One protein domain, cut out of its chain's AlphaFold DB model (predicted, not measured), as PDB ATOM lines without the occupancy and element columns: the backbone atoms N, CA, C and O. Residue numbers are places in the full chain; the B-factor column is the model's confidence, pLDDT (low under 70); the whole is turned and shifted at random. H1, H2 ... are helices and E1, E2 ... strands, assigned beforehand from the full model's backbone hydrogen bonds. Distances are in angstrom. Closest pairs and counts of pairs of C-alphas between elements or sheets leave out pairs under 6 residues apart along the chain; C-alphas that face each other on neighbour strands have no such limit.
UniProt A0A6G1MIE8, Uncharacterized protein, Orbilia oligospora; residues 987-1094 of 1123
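AT A GLANCE: This is residues 987 to 1094 of the 1123 residues of an uncharacterized protein of Orbilia oligospora (UniProt A0A6G1MIE8). What shape is it? A twisted antiparallel sheet, E1 E2 E4 E3, has helix H2 over one face, in two layers, with short H1 alongside H2. What is its make-up? The 108 printed residues include E1 E2 H1 E3 E4 H2 in chain order, class mixed; the whole is compact, radius of gyration of the C-alphas 14.5 A, spans 44 by 37 by 29 A.

HOW THE PARTS SIT: How do strands pair? E1, residues 987 to 994, and E2, residues 997 to 1005, form a hairpin; N 988 and O 1003 are 2.7 A apart. E4, residues 1061 to 1069, neighbours E2, N 1000 to O 1066 2.9 A, and forms a hairpin with E3, residues 1041 to 1050, N 1046 to O 1065 2.8 A. Where are the helices? H2, residues 1076 to 1093, lies over E2 at a height over the sheet of 7.7 A; 13 of 14 O i to N i+4 pairs are within hydrogen-bond range. With residues 1084 to 1092 alone it touches H1, residues 1029 to 1036, closest C-alphas Phe 1031 and Ala 1092, 5.6 A.

IN THESE COORDINATES: Where does E1 begin? C-alpha 987 is at (148.893, 156.204, 193.093). Where does H2 end? C-alpha 1093, at (157.257, 156.219, 188.529), ends its 26.6 A.

THE WHOLE: Any cut? The printed part has no cut; the E2 to H1 link is long, 23 residues. Where is confidence low? Residues 1006 to 1027, 1047 to 1063 and 1071 to 1077 are under 70.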
ATOM      1  N   ALA A 987     149.827 156.982 193.879       79.06
ATOM      2  CA  ALA A 987     148.893 156.204 193.093       79.06
ATOM      3  C   ALA A 987     148.124 155.263 194.015       79.06
ATOM      4  O   ALA A 987     148.617 154.855 195.067       79.06
ATOM      5  N   ALA A 988     146.937 154.884 193.578       79.62
ATOM      6  CA  ALA A 988     146.126 153.809 194.100       79.62
ATOM      7  C   ALA A 988     145.661 152.938 192.934       79.62
ATOM      8  O   ALA A 988     145.699 153.336 191.770       79.62
ATOM      9  N   CYS A 989     145.259 151.715 193.242       84.31
ATOM     10  CA  CYS A 989     144.870 150.744 192.240       84.31
ATOM     11  C   CYS A 989     143.841 149.779 192.814       84.31
ATOM     12  O   CYS A 989     143.982 149.320 193.950       84.31
ATOM     13  N   ARG A 990     142.815 149.480 192.016       83.00
ATOM     14  CA  ARG A 990     141.720 148.558 192.319       83.00
ATOM     15  C   ARG A 990     141.588 147.561 191.188       83.00
ATOM     16  O   ARG A 990     141.521 147.955 190.029       83.00
ATOM     17  N   PHE A 991     141.443 146.296 191.551       79.12
ATOM     18  CA  PHE A 991     141.008 145.255 190.633       79.12
ATOM     19  C   PHE A 991     139.552 144.895 190.917       79.12
ATOM     20  O   PHE A 991     139.150 144.829 192.079       79.12
ATOM     21  N   TRP A 992     138.758 144.657 189.879       78.38
ATOM     22  CA  TRP A 992     137.418 144.089 190.020       78.38
ATOM     23  C   TRP A 992     137.078 143.201 188.831       78.38
ATOM     24  O   TRP A 992     137.712 143.263 187.781       78.38
ATOM     25  N   LEU A 993     136.067 142.358 189.014       73.06
ATOM     26  CA  LEU A 993     135.504 141.529 187.960       73.06
ATOM     27  C   LEU A 993     134.197 142.168 187.495       73.06
ATOM     28  O   LEU A 993     133.346 142.489 188.323       73.06
ATOM     29  N   ALA A 994     134.030 142.352 186.190       72.81
ATOM     30  CA  ALA A 994     132.759 142.749 185.596       72.81
ATOM     31  C   ALA A 994     132.601 142.071 184.231       72.81
ATOM     32  O   ALA A 994     133.571 141.927 183.495       72.81
ATOM     33  N   ASN A 995     131.390 141.619 183.899       75.19
ATOM     34  CA  ASN A 995     131.058 141.033 182.591       75.19
ATOM     35  C   ASN A 995     131.989 139.888 182.133       75.19
ATOM     36  O   ASN A 995     132.309 139.781 180.953       75.19
ATOM     37  N   GLY A 996     132.469 139.047 183.057       72.75
ATOM     38  CA  GLY A 996     133.400 137.965 182.709       72.75
ATOM     39  C   GLY A 996     134.777 138.456 182.238       72.75
ATOM     40  O   GLY A 996     135.483 137.722 181.552       72.75
ATOM     41  N   GLN A 997     135.163 139.679 182.602       71.31
ATOM     42  CA  GLN A 997     136.493 140.253 182.417       71.31
ATOM     43  C   GLN A 997     137.012 140.777 183.759       71.31
ATOM     44  O   GLN A 997     136.239 141.153 184.647       71.31
ATOM     45  N   ALA A 998     138.330 140.764 183.930       74.69
ATOM     46  CA  ALA A 998     138.971 141.390 185.071       74.69
ATOM     47  C   ALA A 998     139.498 142.757 184.659       74.69
ATOM     48  O   ALA A 998     140.174 142.885 183.647       74.69
ATOM     49  N   TYR A 999     139.201 143.776 185.451       79.38
ATOM     50  CA  TYR A 999     139.641 145.136 185.200       79.38
ATOM     51  C   TYR A 999     140.569 145.595 186.311       79.38
ATOM     52  O   TYR A 999     140.331 145.294 187.483       79.38
ATOM     53  N   ALA A1000     141.599 146.355 185.952       82.44
ATOM     54  CA  ALA A1000     142.361 147.155 186.900       82.44
ATOM     55  C   ALA A1000     142.139 148.633 186.611       82.44
ATOM     56  O   ALA A1000     142.263 149.059 185.467       82.44
ATOM     57  N   LYS A1001     141.835 149.402 187.654       83.81
ATOM     58  CA  LYS A1001     141.762 150.862 187.644       83.81
ATOM     59  C   LYS A1001     142.902 151.358 188.495       83.81
ATOM     60  O   LYS A1001     142.923 151.066 189.687       83.81
ATOM     61  N   ILE A1002     143.817 152.108 187.907       80.12
ATOM     62  CA  ILE A1002     144.855 152.838 188.631       80.12
ATOM     63  C   ILE A1002     144.453 154.305 188.616       80.12
ATOM     64  O   ILE A1002     143.980 154.786 187.592       80.12
ATOM     65  N   TRP A1003     144.597 154.992 189.740       78.75
ATOM     66  CA  TRP A1003     144.346 156.424 189.863       78.75
ATOM     67  C   TRP A1003     145.334 157.079 190.813       78.75
ATOM     68  O   TRP A1003     146.103 156.393 191.475       78.75
ATOM     69  N   GLY A1004     145.357 158.406 190.855       72.62
ATOM     70  CA  GLY A1004     146.292 159.169 191.678       72.62
ATOM     71  C   GLY A1004     147.036 160.263 190.920       72.62
ATOM     72  O   GLY A1004     146.769 160.555 189.752       72.62
ATOM     73  N   TYR A1005     148.000 160.867 191.595       70.00
ATOM     74  CA  TYR A1005     148.585 162.137 191.213       70.00
ATOM     75  C   TYR A1005     150.065 162.016 190.819       70.00
ATOM     76  O   TYR A1005     150.862 161.389 191.519       70.00
ATOM     77  N   GLY A1006     150.471 162.661 189.717       68.38
ATOM     78  CA  GLY A1006     151.884 162.839 189.343       68.38
ATOM     79  C   GLY A1006     152.619 161.583 188.852       68.38
ATOM     80  O   GLY A1006     153.808 161.650 188.524       68.38
ATOM     81  N   PHE A1007     151.930 160.442 188.793       63.41
ATOM     82  CA  PHE A1007     152.456 159.183 188.271       63.41
ATOM     83  C   PHE A1007     152.069 158.933 186.808       63.41
ATOM     84  O   PHE A1007     152.442 157.916 186.277       63.41
ATOM     85  N   LEU A1008     151.332 159.810 186.125       60.88
ATOM     86  CA  LEU A1008     150.990 159.643 184.697       60.88
ATOM     87  C   LEU A1008     151.093 160.965 183.910       60.88
ATOM     88  O   LEU A1008     150.701 161.064 182.744       60.88
ATOM     89  N   ASP A1009     151.750 161.960 184.514       61.38
ATOM     90  CA  ASP A1009     152.126 163.239 183.889       61.38
ATOM     91  C   ASP A1009     153.176 163.066 182.770       61.38
ATOM     92  O   ASP A1009     153.669 164.041 182.210       61.38
ATOM     93  N   ALA A1010     153.571 161.829 182.461       50.97
ATOM     94  CA  ALA A1010     154.670 161.526 181.566       50.97
ATOM     95  C   ALA A1010     154.296 161.736 180.086       50.97
ATOM     96  O   ALA A1010     153.654 160.913 179.442       50.97
ATOM     97  N   PHE A1011     154.670 162.921 179.624       54.28
ATOM     98  CA  PHE A1011     155.243 163.399 178.357       54.28
ATOM     99  C   PHE A1011     155.351 162.509 177.092       54.28
ATOM    100  O   PHE A1011     155.357 163.086 176.009       54.28
ATOM    101  N   ASP A1012     155.403 161.174 177.154       53.53
ATOM    102  CA  ASP A1012     155.896 160.362 176.015       53.53
ATOM    103  C   ASP A1012     154.807 159.808 175.074       53.53
ATOM    104  O   ASP A1012     155.116 159.094 174.121       53.53
ATOM    105  N   ASP A1013     153.525 160.102 175.312       59.78
ATOM    106  CA  ASP A1013     152.420 159.645 174.454       59.78
ATOM    107  C   ASP A1013     151.915 160.712 173.480       59.78
ATOM    108  O   ASP A1013     150.865 160.535 172.865       59.78
ATOM    109  N   ILE A1014     152.638 161.821 173.333       57.31
ATOM    110  CA  ILE A1014     152.291 162.873 172.382       57.31
ATOM    111  C   ILE A1014     152.858 162.498 171.021       57.31
ATOM    112  O   ILE A1014     154.066 162.352 170.846       57.31
ATOM    113  N   ASN A1015     151.977 162.362 170.033       62.59
ATOM    114  CA  ASN A1015     152.419 162.175 168.664       62.59
ATOM    115  C   ASN A1015     152.808 163.534 168.070       62.59
ATOM    116  O   ASN A1015     151.961 164.263 167.553       62.59
ATOM    117  N   HIS A1016     154.097 163.863 168.170       61.00
ATOM    118  CA  HIS A1016     154.679 165.084 167.607       61.00
ATOM    119  C   HIS A1016     154.639 165.132 166.072       61.00
ATOM    120  O   HIS A1016     154.828 166.203 165.509       61.00
ATOM    121  N   ASN A1017     154.356 164.012 165.396       62.66
ATOM    122  CA  ASN A1017     154.267 163.958 163.934       62.66
ATOM    123  C   ASN A1017     152.885 164.382 163.402       62.66
ATOM    124  O   ASN A1017     152.696 164.458 162.192       62.66
ATOM    125  N   LEU A1018     151.901 164.636 164.273       54.09
ATOM    126  CA  LEU A1018     150.605 165.190 163.870       54.09
ATOM    127  C   LEU A1018     150.698 166.715 163.755       54.09
ATOM    128  O   LEU A1018     151.291 167.360 164.614       54.09
ATOM    129  N   ALA A1019     150.005 167.303 162.770       50.19
ATOM    130  CA  ALA A1019     149.933 168.761 162.570       50.19
ATOM    131  C   ALA A1019     149.462 169.542 163.817       50.19
ATOM    132  O   ALA A1019     149.720 170.735 163.947       50.19
ATOM    133  N   ARG A1020     148.770 168.862 164.738       52.25
ATOM    134  CA  ARG A1020     148.544 169.308 166.114       52.25
ATOM    135  C   ARG A1020     149.019 168.195 167.048       52.25
ATOM    136  O   ARG A1020     148.383 167.135 167.049       52.25
ATOM    137  N   PRO A1021     150.099 168.393 167.826       54.84
ATOM    138  CA  PRO A1021     150.579 167.390 168.766       54.84
ATOM    139  C   PRO A1021     149.461 166.984 169.732       54.84
ATOM    140  O   PRO A1021     149.019 167.775 170.565       54.84
ATOM    141  N   LYS A1022     148.986 165.741 169.605       60.59
ATOM    142  CA  LYS A1022     147.879 165.190 170.395       60.59
ATOM    143  C   LYS A1022     148.365 163.990 171.194       60.59
ATOM    144  O   LYS A1022     149.157 163.184 170.698       60.59
ATOM    145  N   ARG A1023     147.866 163.845 172.423       61.88
ATOM    146  CA  ARG A1023     148.088 162.632 173.219       61.88
ATOM    147  C   ARG A1023     147.409 161.422 172.582       61.88
ATOM    148  O   ARG A1023     146.244 161.477 172.196       61.88
ATOM    149  N   MET A1024     148.132 160.311 172.542       62.19
ATOM    150  CA  MET A1024     147.651 159.011 172.080       62.19
ATOM    151  C   MET A1024     146.892 158.240 173.170       62.19
ATOM    152  O   MET A1024     146.302 157.206 172.866       62.19
ATOM    153  N   GLY A1025     146.915 158.696 174.430       62.88
ATOM    154  CA  GLY A1025     146.219 158.030 175.538       62.88
ATOM    155  C   GLY A1025     146.864 156.704 175.954       62.88
ATOM    156  O   GLY A1025     146.241 155.891 176.635       62.88
ATOM    157  N   ARG A1026     148.115 156.470 175.539       63.34
ATOM    158  CA  ARG A1026     148.885 155.265 175.880       63.34
ATOM    159  C   ARG A1026     149.615 155.399 177.218       63.34
ATOM    160  O   ARG A1026     150.073 154.396 177.751       63.34
ATOM    161  N   GLY A1027     149.708 156.612 177.770       67.44
ATOM    162  CA  GLY A1027     150.626 156.896 178.874       67.44
ATOM    163  C   GLY A1027     152.091 156.724 178.440       67.44
ATOM    164  O   GLY A1027     152.361 156.469 177.266       67.44
ATOM    165  N   PRO A1028     153.067 156.868 179.350       70.38
ATOM    166  CA  PRO A1028     154.468 156.719 178.978       70.38
ATOM    167  C   PRO A1028     154.743 155.334 178.399       70.38
ATOM    168  O   PRO A1028     154.382 154.311 178.984       70.38
ATOM    169  N   LEU A1029     155.421 155.314 177.250       72.62
ATOM    170  CA  LEU A1029     155.632 154.109 176.448       72.62
ATOM    171  C   LEU A1029     156.317 152.987 177.241       72.62
ATOM    172  O   LEU A1029     155.973 151.822 177.086       72.62
ATOM    173  N   GLN A1030     157.244 153.334 178.138       78.38
ATOM    174  CA  GLN A1030     157.914 152.366 179.013       78.38
ATOM    175  C   GLN A1030     156.932 151.662 179.954       78.38
ATOM    176  O   GLN A1030     157.009 150.450 180.134       78.38
ATOM    177  N   PHE A1031     155.985 152.408 180.526       82.56
ATOM    178  CA  PHE A1031     154.959 151.850 181.397       82.56
ATOM    179  C   PHE A1031     153.966 150.996 180.608       82.56
ATOM    180  O   PHE A1031     153.680 149.874 181.013       82.56
ATOM    181  N   TYR A1032     153.508 151.488 179.452       83.12
ATOM    182  CA  TYR A1032     152.658 150.720 178.545       83.12
ATOM    183  C   TYR A1032     153.309 149.377 178.188       83.12
ATOM    184  O   TYR A1032     152.728 148.328 178.450       83.12
ATOM    185  N   ASN A1033     154.561 149.398 177.718       85.00
ATOM    186  CA  ASN A1033     155.318 148.198 177.353       85.00
ATOM    187  C   ASN A1033     155.519 147.228 178.527       85.00
ATOM    188  O   ASN A1033     155.588 146.024 178.322       85.00
ATOM    189  N   LYS A1034     155.625 147.723 179.765       88.25
ATOM    190  CA  LYS A1034     155.705 146.866 180.959       88.25
ATOM    191  C   LYS A1034     154.372 146.181 181.245       88.25
ATOM    192  O   LYS A1034     154.354 144.994 181.555       88.25
ATOM    193  N   VAL A1035     153.261 146.910 181.131       86.75
ATOM    194  CA  VAL A1035     151.924 146.363 181.392       86.75
ATOM    195  C   VAL A1035     151.496 145.373 180.314       86.75
ATOM    196  O   VAL A1035     150.880 144.363 180.645       86.75
ATOM    197  N   THR A1036     151.855 145.602 179.047       87.12
ATOM    198  CA  THR A1036     151.532 144.659 177.964       87.12
ATOM    199  C   THR A1036     152.204 143.294 178.136       87.12
ATOM    200  O   THR A1036     151.725 142.298 177.599       87.12
ATOM    201  N   LEU A1037     153.283 143.230 178.923       91.44
ATOM    202  CA  LEU A1037     153.966 141.994 179.303       91.44
ATOM    203  C   LEU A1037     153.351 141.317 180.538       91.44
ATOM    204  O   LEU A1037     153.767 140.212 180.898       91.44
ATOM    205  N   CYS A1038     152.371 141.938 181.202       91.12
ATOM    206  CA  CYS A1038     151.742 141.332 182.365       91.12
ATOM    207  C   CYS A1038     150.867 140.132 181.974       91.12
ATOM    208  O   CYS A1038     150.052 140.229 181.050       91.12
ATOM    209  N   PRO A1039     150.977 138.993 182.692       87.31
ATOM    210  CA  PRO A1039     150.194 137.800 182.391       87.31
ATOM    211  C   PRO A1039     148.696 138.095 182.331       87.31
ATOM    212  O   PRO A1039     148.149 138.764 183.206       87.31
ATOM    213  N   GLY A1040     148.022 137.568 181.312       82.31
ATOM    214  CA  GLY A1040     146.572 137.683 181.172       82.31
ATOM    215  C   GLY A1040     146.063 139.045 180.702       82.31
ATOM    216  O   GLY A1040     144.848 139.193 180.647       82.31
ATOM    217  N   TRP A1041     146.923 140.015 180.360       85.88
ATOM    218  CA  TRP A1041     146.484 141.252 179.702       85.88
ATOM    219  C   TRP A1041     145.719 140.918 178.412       85.88
ATOM    220  O   TRP A1041     146.133 140.046 177.643       85.88
ATOM    221  N   ASP A1042     144.561 141.546 178.205       81.38
ATOM    222  CA  ASP A1042     143.646 141.210 177.103       81.38
ATOM    223  C   ASP A1042     143.721 142.180 175.913       81.38
ATOM    224  O   ASP A1042     142.987 142.007 174.944       81.38
ATOM    225  N   GLY A1043     144.613 143.173 175.971       83.38
ATOM    226  CA  GLY A1043     144.737 144.219 174.956       83.38
ATOM    227  C   GLY A1043     143.934 145.485 175.264       83.38
ATOM    228  O   GLY A1043     144.207 146.532 174.678       83.38
ATOM    229  N   ASN A1044     142.990 145.442 176.209       80.31
ATOM    230  CA  ASN A1044     142.195 146.608 176.568       80.31
ATOM    231  C   ASN A1044     143.019 147.568 177.430       80.31
ATOM    232  O   ASN A1044     143.484 147.230 178.523       80.31
ATOM    233  N   TRP A1045     143.161 148.794 176.935       81.44
ATOM    234  CA  TRP A1045     143.839 149.898 177.599       81.44
ATOM    235  C   TRP A1045     143.038 151.178 177.386       81.44
ATOM    236  O   TRP A1045     142.801 151.600 176.255       81.44
ATOM    237  N   TRP A1046     142.630 151.815 178.476       76.00
ATOM    238  CA  TRP A1046     141.919 153.082 178.437       76.00
ATOM    239  C   TRP A1046     142.456 154.018 179.507       76.00
ATOM    240  O   TRP A1046     142.347 153.739 180.697       76.00
ATOM    241  N   MET A1047     143.011 155.149 179.088       69.88
ATOM    242  CA  MET A1047     143.539 156.167 179.986       69.88
ATOM    243  C   MET A1047     142.737 157.453 179.830       69.88
ATOM    244  O   MET A1047     142.561 157.946 178.716       69.88
ATOM    245  N   ALA A1048     142.292 158.020 180.946       64.56
ATOM    246  CA  ALA A1048     141.662 159.326 180.977       64.56
ATOM    247  C   ALA A1048     142.192 160.160 182.148       64.56
ATOM    248  O   ALA A1048     142.291 159.661 183.273       64.56
ATOM    249  N   PRO A1049     142.504 161.445 181.922       61.31
ATOM    250  CA  PRO A1049     142.619 162.378 183.026       61.31
ATOM    251  C   PRO A1049     141.222 162.554 183.639       61.31
ATOM    252  O   PRO A1049     140.260 162.849 182.930       61.31
ATOM    253  N   THR A1050     141.090 162.339 184.946       57.88
ATOM    254  CA  THR A1050     139.835 162.585 185.665       57.88
ATOM    255  C   THR A1050     140.074 163.553 186.809       57.88
ATOM    256  O   THR A1050     141.005 163.398 187.598       57.88
ATOM    257  N   THR A1051     139.212 164.552 186.913       53.72
ATOM    258  CA  THR A1051     139.159 165.445 188.069       53.72
ATOM    259  C   THR A1051     138.172 164.824 189.059       53.72
ATOM    260  O   THR A1051     136.987 164.750 188.726       53.72
ATOM    261  N   PRO A1052     138.605 164.305 190.222       47.94
ATOM    262  CA  PRO A1052     137.670 163.728 191.184       47.94
ATOM    263  C   PRO A1052     136.692 164.803 191.696       47.94
ATOM    264  O   PRO A1052     137.066 165.960 191.900       47.94
ATOM    265  N   ILE A1053     135.426 164.413 191.867       44.47
ATOM    266  CA  ILE A1053     134.319 165.255 192.352       44.47
ATOM    267  C   ILE A1053     134.130 164.962 193.854       44.47
ATOM    268  O   ILE A1053     134.072 163.782 194.206       44.47
ATOM    269  N   PRO A1054     134.012 165.973 194.745       46.12
ATOM    270  CA  PRO A1054     133.852 167.405 194.468       46.12
ATOM    271  C   PRO A1054     135.164 168.122 194.103       46.12
ATOM    272  O   PRO A1054     136.219 167.856 194.688       46.12
ATOM    273  N   HIS A1055     135.069 169.086 193.175       43.75
ATOM    274  CA  HIS A1055     136.180 169.896 192.636       43.75
ATOM    275  C   HIS A1055     137.054 170.558 193.721       43.75
ATOM    276  O   HIS A1055     138.248 170.795 193.530       43.75
ATOM    277  N   GLU A1056     136.483 170.789 194.901       43.53
ATOM    278  CA  GLU A1056     137.132 171.349 196.091       43.53
ATOM    279  C   GLU A1056     138.233 170.450 196.682       43.53
ATOM    280  O   GLU A1056     139.101 170.922 197.418       43.53
ATOM    281  N   SER A1057     138.275 169.169 196.307       48.00
ATOM    282  CA  SER A1057     139.289 168.196 196.738       48.00
ATOM    283  C   SER A1057     140.313 167.837 195.651       48.00
ATOM    284  O   SER A1057     141.302 167.164 195.943       48.00
ATOM    285  N   ALA A1058     140.127 168.336 194.423       47.41
ATOM    286  CA  ALA A1058     140.684 167.761 193.203       47.41
ATOM    287  C   ALA A1058     142.217 167.801 193.087       47.41
ATOM    288  O   ALA A1058     142.791 168.676 192.449       47.41
ATOM    289  N   LEU A1059     142.911 166.809 193.637       53.94
ATOM    290  CA  LEU A1059     144.161 166.356 193.035       53.94
ATOM    291  C   LEU A1059     143.781 165.732 191.687       53.94
ATOM    292  O   LEU A1059     142.876 164.908 191.647       53.94
ATOM    293  N   TRP A1060     144.409 166.142 190.583       54.31
ATOM    294  CA  TRP A1060     144.180 165.460 189.306       54.31
ATOM    295  C   TRP A1060     144.526 163.986 189.446       54.31
ATOM    296  O   TRP A1060     145.647 163.647 189.833       54.31
ATOM    297  N   GLU A1061     143.571 163.128 189.118       62.00
ATOM    298  CA  GLU A1061     143.762 161.694 189.168       62.00
ATOM    299  C   GLU A1061     143.788 161.136 187.757       62.00
ATOM    300  O   GLU A1061     142.846 161.275 186.976       62.00
ATOM    301  N   TRP A1062     144.890 160.488 187.411       63.50
ATOM    302  CA  TRP A1062     144.972 159.778 186.148       63.50
ATOM    303  C   TRP A1062     144.295 158.432 186.270       63.50
ATOM    304  O   TRP A1062     144.868 157.534 186.871       63.50
ATOM    305  N   VAL A1063     143.117 158.269 185.680       66.50
ATOM    306  CA  VAL A1063     142.437 156.980 185.679       66.50
ATOM    307  C   VAL A1063     142.895 156.165 184.480       66.50
ATOM    308  O   VAL A1063     142.636 156.514 183.330       66.50
ATOM    309  N   LEU A1064     143.557 155.051 184.760       72.12
ATOM    310  CA  LEU A1064     143.900 154.034 183.779       72.12
ATOM    311  C   LEU A1064     143.087 152.777 184.062       72.12
ATOM    312  O   LEU A1064     143.280 152.149 185.099       72.12
ATOM    313  N   SER A1065     142.214 152.418 183.128       77.69
ATOM    314  CA  SER A1065     141.477 151.160 183.107       77.69
ATOM    315  C   SER A1065     142.124 150.197 182.117       77.69
ATOM    316  O   SER A1065     142.340 150.541 180.957       77.69
ATOM    317  N   MET A1066     142.403 148.978 182.554       81.06
ATOM    318  CA  MET A1066     142.970 147.921 181.714       81.06
ATOM    319  C   MET A1066     142.217 146.614 181.912       81.06
ATOM    320  O   MET A1066     141.766 146.330 183.023       81.06
ATOM    321  N   GLY A1067     142.072 145.852 180.831       81.56
ATOM    322  CA  GLY A1067     141.421 144.550 180.846       81.56
ATOM    323  C   GLY A1067     142.416 143.401 180.991       81.56
ATOM    324  O   GLY A1067     143.570 143.452 180.553       81.56
ATOM    325  N   PHE A1068     141.945 142.342 181.633       80.25
ATOM    326  CA  PHE A1068     142.620 141.068 181.766       80.25
ATOM    327  C   PHE A1068     141.621 139.936 181.511       80.25
ATOM    328  O   PHE A1068     140.460 139.979 181.934       80.25
ATOM    329  N   LYS A1069     142.092 138.867 180.866       79.38
ATOM    330  CA  LYS A1069     141.314 137.653 180.613       79.38
ATOM    331  C   LYS A1069     140.891 137.020 181.941       79.38
ATOM    332  O   LYS A1069     141.726 136.664 182.771       79.38
ATOM    333  N   TYR A1070     139.586 136.822 182.120       71.31
ATOM    334  CA  TYR A1070     138.991 136.330 183.369       71.31
ATOM    335  C   TYR A1070     139.538 134.982 183.849       71.31
ATOM    336  O   TYR A1070     139.687 134.778 185.053       71.31
ATOM    337  N   THR A1071     139.906 134.085 182.929       69.62
ATOM    338  CA  THR A1071     140.477 132.768 183.260       69.62
ATOM    339  C   THR A1071     141.764 132.852 184.080       69.62
ATOM    340  O   THR A1071     142.101 131.900 184.781       69.62
ATOM    341  N   TYR A1072     142.454 133.994 184.048       62.81
ATOM    342  CA  TYR A1072     143.657 134.239 184.834       62.81
ATOM    343  C   TYR A1072     143.345 134.740 186.249       62.81
ATOM    344  O   TYR A1072     144.169 134.578 187.138       62.81
ATOM    345  N   PHE A1073     142.169 135.318 186.512       62.44
ATOM    346  CA  PHE A1073     141.883 135.959 187.804       62.44
ATOM    347  C   PHE A1073     141.345 135.021 188.889       62.44
ATOM    348  O   PHE A1073     141.487 135.322 190.073       62.44
ATOM    349  N   SER A1074     140.779 133.871 188.519       57.72
ATOM    350  CA  SER A1074     140.267 132.875 189.472       57.72
ATOM    351  C   SER A1074     141.348 131.946 190.052       57.72
ATOM    352  O   SER A1074     141.048 131.115 190.906       57.72
ATOM    353  N   ASN A1075     142.611 132.073 189.620       61.53
ATOM    354  CA  ASN A1075     143.699 131.152 189.959       61.53
ATOM    355  C   ASN A1075     144.981 131.886 190.445       61.53
ATOM    356  O   ASN A1075     145.004 133.101 190.648       61.53
ATOM    357  N   ARG A1076     146.084 131.144 190.655       62.75
ATOM    358  CA  ARG A1076     147.405 131.685 191.062       62.75
ATOM    359  C   ARG A1076     147.939 132.788 190.125       62.75
ATOM    360  O   ARG A1076     148.753 133.592 190.576       62.75
ATOM    361  N   GLN A1077     147.507 132.834 188.866       60.38
ATOM    362  CA  GLN A1077     147.998 133.774 187.856       60.38
ATOM    363  C   GLN A1077     147.456 135.191 188.070       60.38
ATOM    364  O   GLN A1077     148.190 136.142 187.838       60.38
ATOM    365  N   GLY A1078     146.264 135.371 188.645       70.31
ATOM    366  CA  GLY A1078     145.720 136.701 188.956       70.31
ATOM    367  C   GLY A1078     146.577 137.450 189.978       70.31
ATOM    368  O   GLY A1078     146.750 138.666 189.901       70.31
ATOM    369  N   ARG A1079     147.230 136.709 190.890       79.62
ATOM    370  CA  ARG A1079     148.256 137.264 191.789       79.62
ATOM    371  C   ARG A1079     149.515 137.696 191.033       79.62
ATOM    372  O   ARG A1079     150.139 138.672 191.437       79.62
ATOM    373  N   GLN A1080     149.885 136.997 189.958       84.62
ATOM    374  CA  GLN A1080     151.030 137.356 189.114       84.62
ATOM    375  C   GLN A1080     150.731 138.593 188.263       84.62
ATOM    376  O   GLN A1080     151.568 139.488 188.217       84.62
ATOM    377  N   SER A1081     149.536 138.699 187.672       82.81
ATOM    378  CA  SER A1081     149.090 139.891 186.934       82.81
ATOM    379  C   SER A1081     149.068 141.125 187.833       82.81
ATOM    380  O   SER A1081     149.619 142.163 187.476       82.81
ATOM    381  N   LYS A1082     148.511 140.988 189.046       86.50
ATOM    382  CA  LYS A1082     148.526 142.042 190.067       86.50
ATOM    383  C   LYS A1082     149.951 142.473 190.425       86.50
ATOM    384  O   LYS A1082     150.253 143.660 190.385       86.50
ATOM    385  N   LYS A1083     150.826 141.516 190.751       89.75
ATOM    386  CA  LYS A1083     152.218 141.795 191.134       89.75
ATOM    387  C   LYS A1083     153.010 142.447 189.995       89.75
ATOM    388  O   LYS A1083     153.735 143.401 190.244       89.75
ATOM    389  N   CYS A1084     152.819 141.977 188.760       91.62
ATOM    390  CA  CYS A1084     153.417 142.576 187.569       91.62
ATOM    391  C   CYS A1084     152.985 144.036 187.395       91.62
ATOM    392  O   CYS A1084     153.829 144.901 187.175       91.62
ATOM    393  N   LEU A1085     151.689 144.329 187.558       88.44
ATOM    394  CA  LEU A1085     151.189 145.697 187.441       88.44
ATOM    395  C   LEU A1085     151.770 146.617 188.522       88.44
ATOM    396  O   LEU A1085     152.174 147.742 188.233       88.44
ATOM    397  N   GLU A1086     151.844 146.139 189.764       89.56
ATOM    398  CA  GLU A1086     152.478 146.882 190.853       89.56
ATOM    399  C   GLU A1086     153.961 147.152 190.573       89.56
ATOM    400  O   GLU A1086     154.417 148.274 190.767       89.56
ATOM    401  N   GLU A1087     154.715 146.163 190.088       90.94
ATOM    402  CA  GLU A1087     156.124 146.327 189.704       90.94
ATOM    403  C   GLU A1087     156.293 147.329 188.556       90.94
ATOM    404  O   GLU A1087     157.140 148.219 188.651       90.94
ATOM    405  N   ALA A1088     155.433 147.265 187.534       89.25
ATOM    406  CA  ALA A1088     155.423 148.227 186.435       89.25
ATOM    407  C   ALA A1088     155.226 149.668 186.939       89.25
ATOM    408  O   ALA A1088     155.902 150.586 186.475       89.25
ATOM    409  N   ILE A1089     154.342 149.873 187.922       84.38
ATOM    410  CA  ILE A1089     154.091 151.184 188.538       84.38
ATOM    411  C   ILE A1089     155.276 151.634 189.405       84.38
ATOM    412  O   ILE A1089     155.685 152.797 189.331       84.38
ATOM    413  N   ARG A1090     155.842 150.731 190.220       86.81
ATOM    414  CA  ARG A1090     157.010 151.018 191.073       86.81
ATOM    415  C   ARG A1090     158.188 151.503 190.231       86.81
ATOM    416  O   ARG A1090     158.803 152.510 190.580       86.81
ATOM    417  N   GLU A1091     158.462 150.811 189.129       85.88
ATOM    418  CA  GLU A1091     159.596 151.087 188.251       85.88
ATOM    419  C   GLU A1091     159.390 152.335 187.391       85.88
ATOM    420  O   GLU A1091     160.256 153.206 187.377       85.88
ATOM    421  N   ALA A1092     158.236 152.470 186.729       79.62
ATOM    422  CA  ALA A1092     157.990 153.593 185.824       79.62
ATOM    423  C   ALA A1092     157.950 154.950 186.547       79.62
ATOM    424  O   ALA A1092     158.267 155.983 185.954       79.62
ATOM    425  N   TYR A1093     157.563 154.969 187.827       77.19
ATOM    426  CA  TYR A1093     157.257 156.219 188.529       77.19
ATOM    427  C   TYR A1093     158.034 156.447 189.822       77.19
ATOM    428  O   TYR A1093     157.863 157.503 190.442       77.19
ATOM    429  N   GLY A1094     158.906 155.512 190.211       82.38
ATOM    430  CA  GLY A1094     159.736 155.629 191.410       82.38
ATOM    431  C   GLY A1094     158.916 155.613 192.700       82.38
ATOM    432  O   GLY A1094     159.182 156.396 193.610       82.38
TER     433      GLY A1094